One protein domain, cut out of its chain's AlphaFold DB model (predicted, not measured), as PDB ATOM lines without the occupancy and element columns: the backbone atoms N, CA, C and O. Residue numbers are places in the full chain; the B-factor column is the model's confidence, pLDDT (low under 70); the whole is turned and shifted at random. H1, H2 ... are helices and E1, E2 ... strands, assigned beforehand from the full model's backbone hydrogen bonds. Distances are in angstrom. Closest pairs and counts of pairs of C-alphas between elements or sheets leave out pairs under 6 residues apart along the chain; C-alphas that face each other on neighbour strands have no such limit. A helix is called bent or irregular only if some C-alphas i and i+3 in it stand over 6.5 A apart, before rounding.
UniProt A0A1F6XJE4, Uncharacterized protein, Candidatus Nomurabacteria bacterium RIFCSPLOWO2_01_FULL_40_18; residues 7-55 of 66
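What this domain is: This is residues 7 to 55 of the 66 residues of an uncharacterized protein of Candidatus Nomurabacteria bacterium RIFCSPLOWO2_01_FULL_40_18 (UniProt A0A1F6XJE4). The domain is a small arch, with helix H1 as one leg, the shorter helix H2 as the other, and the hairpin of E1 and E2 near the last turns of H1. After H2 the tail, residues 49 to 55, folds back. The 49 printed residues run H1, E1, E2, H2, in the mixed class, with an antiparallel sheet E1 - E2; the whole is compact, radius of gyration of the C-alphas 10.6 A, spanning 24 by 23 by 17 A.

How they stand to each other: H1, residues 7 to 21, comes closest to E1, residues 25 to 28, at the C-alphas of Leu 19 and Ser 25, 7.7 A apart. E1 and E2, residues 31 to 33, form an antiparallel hairpin at 147 degrees, with N 25 and O 33 2.7 A apart, within hydrogen-bond range. H1 and H2, residues 40 to 48, are near each other; E1 and H2 are apart. Every O i to N i+4 pair is within hydrogen-bond range in H2, and 10 of 11 in H1.

Where its parts are: H1 begins at C-alpha 7 (183.727, 235.487, 275.909) and is 23.8 A long; it is irregular, C-alphas 7 and 10 being 8.5 A apart. H2, 12.3 A, ends at C-alpha 48 (166.740, 237.848, 281.020).

The domain as a whole: The C-alphas of Thr 7 and Pro 35 are farthest apart, 29.0 A. The printed part has no cut, no link is long, and no printed residue is under 70 in pLDDT.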
ATOM      1  N   THR A   7     183.947 236.410 274.784       88.00
ATOM      2  CA  THR A   7     183.727 235.487 275.909       88.00
ATOM      3  C   THR A   7     182.303 234.923 275.955       88.00
ATOM      4  O   THR A   7     182.103 233.837 276.487       88.00
ATOM      5  N   LYS A   8     181.328 235.614 275.345       86.69
ATOM      6  CA  LYS A   8     179.922 235.203 275.201       86.69
ATOM      7  C   LYS A   8     179.602 234.726 273.778       86.69
ATOM      8  O   LYS A   8     178.653 235.175 273.127       86.69
ATOM      9  N   LYS A   9     180.462 233.864 273.224       89.44
ATOM     10  CA  LYS A   9     180.335 233.370 271.841       89.44
ATOM     11  C   LYS A   9     179.022 232.617 271.607       89.44
ATOM     12  O   LYS A   9     178.411 232.796 270.555       89.44
ATOM     13  N   ALA A  10     178.577 231.815 272.575       90.31
ATOM     14  CA  ALA A  10     177.345 231.037 272.466       90.31
ATOM     15  C   ALA A  10     176.117 231.944 272.295       90.31
ATOM     16  O   ALA A  10     175.302 231.726 271.403       90.31
ATOM     17  N   GLU A  11     176.034 233.018 273.077       88.56
ATOM     18  CA  GLU A  11     174.958 234.004 273.028       88.56
ATOM     19  C   GLU A  11     174.970 234.777 271.709       88.56
ATOM     20  O   GLU A  11     173.915 235.051 271.139       88.56
ATOM     21  N   ARG A  12     176.161 235.090 271.179       90.75
ATOM     22  CA  ARG A  12     176.297 235.734 269.865       90.75
ATOM     23  C   ARG A  12     175.781 234.834 268.754       90.75
ATOM     24  O   ARG A  12     175.012 235.301 267.921       90.75
ATOM     25  N   GLU A  13     176.176 233.565 268.730       92.06
ATOM     26  CA  GLU A  13     175.695 232.616 267.721       92.06
ATOM     27  C   GLU A  13     174.189 232.355 267.855       92.06
ATOM     28  O   GLU A  13     173.470 232.392 266.855       92.06
ATOM     29  N   TRP A  14     173.688 232.205 269.083       92.31
ATOM     30  CA  TRP A  14     172.260 232.078 269.372       92.31
ATOM     31  C   TRP A  14     171.453 233.282 268.861       92.31
ATOM     32  O   TRP A  14     170.421 233.104 268.204       92.31
ATOM     33  N   LEU A  15     171.954 234.503 269.082       91.56
ATOM     34  CA  LEU A  15     171.335 235.740 268.608       91.56
ATOM     35  C   LEU A  15     171.319 235.795 267.076       91.56
ATOM     36  O   LEU A  15     170.296 236.109 266.471       91.56
ATOM     37  N   ARG A  16     172.446 235.458 266.432       92.25
ATOM     38  CA  ARG A  16     172.556 235.413 264.964       92.25
ATOM     39  C   ARG A  16     171.583 234.401 264.365       92.25
ATOM     40  O   ARG A  16     170.961 234.695 263.348       92.25
ATOM     41  N   TRP A  17     171.440 233.229 264.981       93.25
ATOM     42  CA  TRP A  17     170.505 232.202 264.528       93.25
ATOM     43  C   TRP A  17     169.049 232.675 264.620       93.25
ATOM     44  O   TRP A  17     168.310 232.546 263.645       93.25
ATOM     45  N   HIS A  18     168.659 233.308 265.732       92.12
ATOM     46  CA  HIS A  18     167.316 233.873 265.895       92.12
ATOM     47  C   HIS A  18     167.026 234.987 264.888       92.12
ATOM     48  O   HIS A  18     165.984 234.977 264.242       92.12
ATOM     49  N   LEU A  19     167.968 235.912 264.687       92.00
ATOM     50  CA  LEU A  19     167.804 236.996 263.717       92.00
ATOM     51  C   LEU A  19     167.606 236.455 262.291       92.00
ATOM     52  O   LEU A  19     166.705 236.912 261.594       92.00
ATOM     53  N   LYS A  20     168.352 235.416 261.888       92.19
ATOM     54  CA  LYS A  20     168.114 234.732 260.601       92.19
ATOM     55  C   LYS A  20     166.709 234.138 260.506       92.19
ATOM     56  O   LYS A  20     166.090 234.219 259.450       92.19
ATOM     57  N   LYS A  21     166.203 233.540 261.591       92.31
ATOM     58  CA  LYS A  21     164.840 232.985 261.642       92.31
ATOM     59  C   LYS A  21     163.757 234.058 261.546       92.31
ATOM     60  O   LYS A  21     162.703 233.772 261.001       92.31
ATOM     61  N   PHE A  22     164.034 235.277 262.003       90.56
ATOM     62  CA  PHE A  22     163.145 236.434 261.863       90.56
ATOM     63  C   PHE A  22     163.302 237.180 260.531       90.56
ATOM     64  O   PHE A  22     162.878 238.329 260.424       90.56
ATOM     65  N   ASN A  23     163.937 236.568 259.526       90.44
ATOM     66  CA  ASN A  23     164.191 237.186 258.223       90.44
ATOM     67  C   ASN A  23     165.020 238.481 258.309       90.44
ATOM     68  O   ASN A  23     164.904 239.354 257.450       90.44
ATOM     69  N   TYR A  24     165.873 238.616 259.328       92.25
ATOM     70  CA  TYR A  24     166.885 239.664 259.329       92.25
ATOM     71  C   TYR A  24     168.078 239.229 258.475       92.25
ATOM     72  O   TYR A  24     168.581 238.108 258.588       92.25
ATOM     73  N   SER A  25     168.582 240.164 257.685       91.25
ATOM     74  CA  SER A  25     169.802 240.043 256.901       91.25
ATOM     75  C   SER A  25     170.965 240.704 257.637       91.25
ATOM     76  O   SER A  25     170.839 241.791 258.210       91.25
ATOM     77  N   MET A  26     172.119 240.041 257.639       92.31
ATOM     78  CA  MET A  26     173.349 240.608 258.188       92.31
ATOM     79  C   MET A  26     173.968 241.546 257.148       92.31
ATOM     80  O   MET A  26     174.348 241.087 256.076       92.31
ATOM     81  N   ILE A  27     174.103 242.835 257.475       90.19
ATOM     82  CA  ILE A  27     174.794 243.810 256.607       90.19
ATOM     83  C   ILE A  27     176.280 243.878 256.973       90.19
ATOM     84  O   ILE A  27     177.144 243.965 256.107       90.19
ATOM     85  N   GLN A  28     176.593 243.835 258.271       89.94
ATOM     86  CA  GLN A  28     177.966 243.821 258.782       89.94
ATOM     87  C   GLN A  28     178.064 242.916 260.008       89.94
ATOM     88  O   GLN A  28     177.057 242.485 260.580       89.94
ATOM     89  N   LYS A  29     179.290 242.648 260.467       86.75
ATOM     90  CA  LYS A  29     179.520 241.875 261.692       86.75
ATOM     91  C   LYS A  29     178.780 242.545 262.859       86.75
ATOM     92  O   LYS A  29     179.070 243.674 263.227       86.75
ATOM     93  N   SER A  30     177.799 241.832 263.412       89.31
ATOM     94  CA  SER A  30     176.913 242.302 264.491       89.31
ATOM     95  C   SER A  30     175.897 243.406 264.128       89.31
ATOM     96  O   SER A  30     175.172 243.889 265.003       89.31
ATOM     97  N   VAL A  31     175.758 243.755 262.846       91.94
ATOM     98  CA  VAL A  31     174.749 244.699 262.339       91.94
ATOM     99  C   VAL A  31     173.778 243.963 261.422       91.94
ATOM    100  O   VAL A  31     174.175 243.305 260.463       91.94
ATOM    101  N   TRP A  32     172.492 244.083 261.739       93.31
ATOM    102  CA  TRP A  32     171.411 243.346 261.097       93.31
ATOM    103  C   TRP A  32     170.271 244.292 260.751       93.31
ATOM    104  O   TRP A  32     169.958 245.186 261.544       93.31
ATOM    105  N   VAL A  33     169.651 244.056 259.601       92.38
ATOM    106  CA  VAL A  33     168.461 244.755 259.109       92.38
ATOM    107  C   VAL A  33     167.366 243.741 258.845       92.38
ATOM    108  O   VAL A  33     167.656 242.623 258.444       92.38
ATOM    109  N   GLY A  34     166.116 244.101 259.079       90.94
ATOM    110  CA  GLY A  34     165.014 243.177 258.882       90.94
ATOM    111  C   GLY A  34     163.673 243.796 259.238       90.94
ATOM    112  O   GLY A  34     163.614 244.976 259.610       90.94
ATOM    113  N   PRO A  35     162.601 243.004 259.115       85.94
ATOM    114  CA  PRO A  35     161.249 243.452 259.400       85.94
ATOM    115  C   PRO A  35     161.092 243.768 260.892       85.94
ATOM    116  O   PRO A  35     161.431 242.968 261.756       85.94
ATOM    117  N   SER A  36     160.573 244.958 261.186       82.44
ATOM    118  CA  SER A  36     160.244 245.413 262.540       82.44
ATOM    119  C   SER A  36     158.735 245.278 262.774       82.44
ATOM    120  O   SER A  36     157.982 245.523 261.826       82.44
ATOM    121  N   PRO A  37     158.264 244.978 264.000       83.62
ATOM    122  CA  PRO A  37     159.014 244.859 265.259       83.62
ATOM    123  C   PRO A  37     159.500 243.440 265.590       83.62
ATOM    124  O   PRO A  37     158.915 242.446 265.170       83.62
ATOM    125  N   LEU A  38     160.555 243.356 266.412       87.12
ATOM    126  CA  LEU A  38     160.986 242.092 267.017       87.12
ATOM    127  C   LEU A  38     159.916 241.568 267.990       87.12
ATOM    128  O   LEU A  38     159.290 242.377 268.683       87.12
ATOM    129  N   PRO A  39     159.742 240.238 268.108       89.69
ATOM    130  CA  PRO A  39     158.812 239.656 269.068       89.69
ATOM    131  C   PRO A  39     159.112 240.109 270.501       89.69
ATOM    132  O   PRO A  39     160.270 240.155 270.918       89.69
ATOM    133  N   LYS A  40     158.065 240.398 271.281       88.81
ATOM    134  CA  LYS A  40     158.214 240.816 272.684       88.81
ATOM    135  C   LYS A  40     158.945 239.757 273.516       88.81
ATOM    136  O   LYS A  40     159.879 240.094 274.229       88.81
ATOM    137  N   GLU A  41     158.592 238.487 273.335       89.81
ATOM    138  CA  GLU A  41     159.233 237.351 274.017       89.81
ATOM    139  C   GLU A  41     160.744 237.295 273.762       89.81
ATOM    140  O   GLU A  41     161.527 236.999 274.661       89.81
ATOM    141  N   PHE A  42     161.169 237.645 272.544       89.88
ATOM    142  CA  PHE A  42     162.584 237.729 272.208       89.88
ATOM    143  C   PHE A  42     163.270 238.861 272.980       89.88
ATOM    144  O   PHE A  42     164.333 238.652 273.554       89.88
ATOM    145  N   LEU A  43     162.658 240.047 273.043       88.25
ATOM    146  CA  LEU A  43     163.201 241.178 273.804       88.25
ATOM    147  C   LEU A  43     163.254 240.890 275.313       88.25
ATOM    148  O   LEU A  43     164.250 241.224 275.962       88.25
ATOM    149  N   ASP A  44     162.232 240.229 275.851       90.88
ATOM    150  CA  ASP A  44     162.179 239.810 277.253       90.88
ATOM    151  C   ASP A  44     163.291 238.790 277.555       90.88
ATOM    152  O   ASP A  44     163.991 238.905 278.565       90.88
ATOM    153  N   TYR A  45     163.551 237.855 276.635       90.19
ATOM    154  CA  TYR A  45     164.651 236.903 276.771       90.19
ATOM    155  C   TYR A  45     166.028 237.581 276.727       90.19
ATOM    156  O   TYR A  45     166.885 237.281 277.557       90.19
ATOM    157  N   ILE A  46     166.244 238.549 275.826       89.06
ATOM    158  CA  ILE A  46     167.481 239.355 275.767       89.06
ATOM    159  C   ILE A  46     167.749 240.072 277.099       89.06
ATOM    160  O   ILE A  46     168.899 240.171 277.544       89.06
ATOM    161  N   GLN A  47     166.687 240.563 277.743       88.25
ATOM    162  CA  GLN A  47     166.760 241.169 279.067       88.25
ATOM    163  C   GLN A  47     167.090 240.136 280.151       88.25
ATOM    164  O   GLN A  47     167.942 240.405 280.998       88.25
ATOM    165  N   PHE A  48     166.486 238.948 280.090       89.19
ATOM    166  CA  PHE A  48     166.740 237.848 281.020       89.19
ATOM    167  C   PHE A  48     168.205 237.383 281.005       89.19
ATOM    168  O   PHE A  48     168.827 237.262 282.060       89.19
ATOM    169  N   ILE A  49     168.804 237.208 279.822       85.44
ATOM    170  CA  ILE A  49     170.206 236.764 279.684       85.44
ATOM    171  C   ILE A  49     171.241 237.886 279.895       85.44
ATOM    172  O   ILE A  49     172.439 237.679 279.695       85.44
ATOM    173  N   LYS A  50     170.800 239.086 280.308       82.94
ATOM    174  CA  LYS A  50     171.656 240.246 280.623       82.94
ATOM    175  C   LYS A  50     172.612 240.639 279.486       82.94
ATOM    176  O   LYS A  50     173.758 241.014 279.733       82.94
ATOM    177  N   ILE A  51     172.162 240.547 278.231       82.62
ATOM    178  CA  ILE A  51     172.903 241.089 277.072       82.62
ATOM    179  C   ILE A  51     172.258 242.357 276.502       82.62
ATOM    180  O   ILE A  51     172.731 242.888 275.499       82.62
ATOM    181  N   LYS A  52     171.198 242.857 277.153       79.94
ATOM    182  CA  LYS A  52     170.446 244.051 276.744       79.94
ATOM    183  C   LYS A  52     171.332 245.285 276.569       79.94
ATOM    184  O   LYS A  52     171.154 245.995 275.590       79.94
ATOM    185  N   ASP A  53     172.318 245.499 277.439       82.94
ATOM    186  CA  ASP A  53     173.211 246.668 277.354       82.94
ATOM    187  C   ASP A  53     174.057 246.671 276.073       82.94
ATOM    188  O   ASP A  53     174.339 247.721 275.492       82.94
ATOM    189  N   GLY A  54     174.401 245.475 275.590       85.56
ATOM    190  CA  GLY A  54     175.096 245.271 274.328       85.56
ATOM    191  C   GLY A  54     174.164 245.221 273.118       85.56
ATOM    192  O   GLY A  54     174.657 245.127 272.005       85.56
ATOM    193  N   PHE A  55     172.838 245.268 273.269       89.56
ATOM    194  CA  PHE A  55     171.886 245.109 272.168       89.56
ATOM    195  C   PHE A  55     171.117 246.406 271.906       89.56
ATOM    196  O   PHE A  55     170.382 246.902 272.756       89.56
TER     197      PHE A  55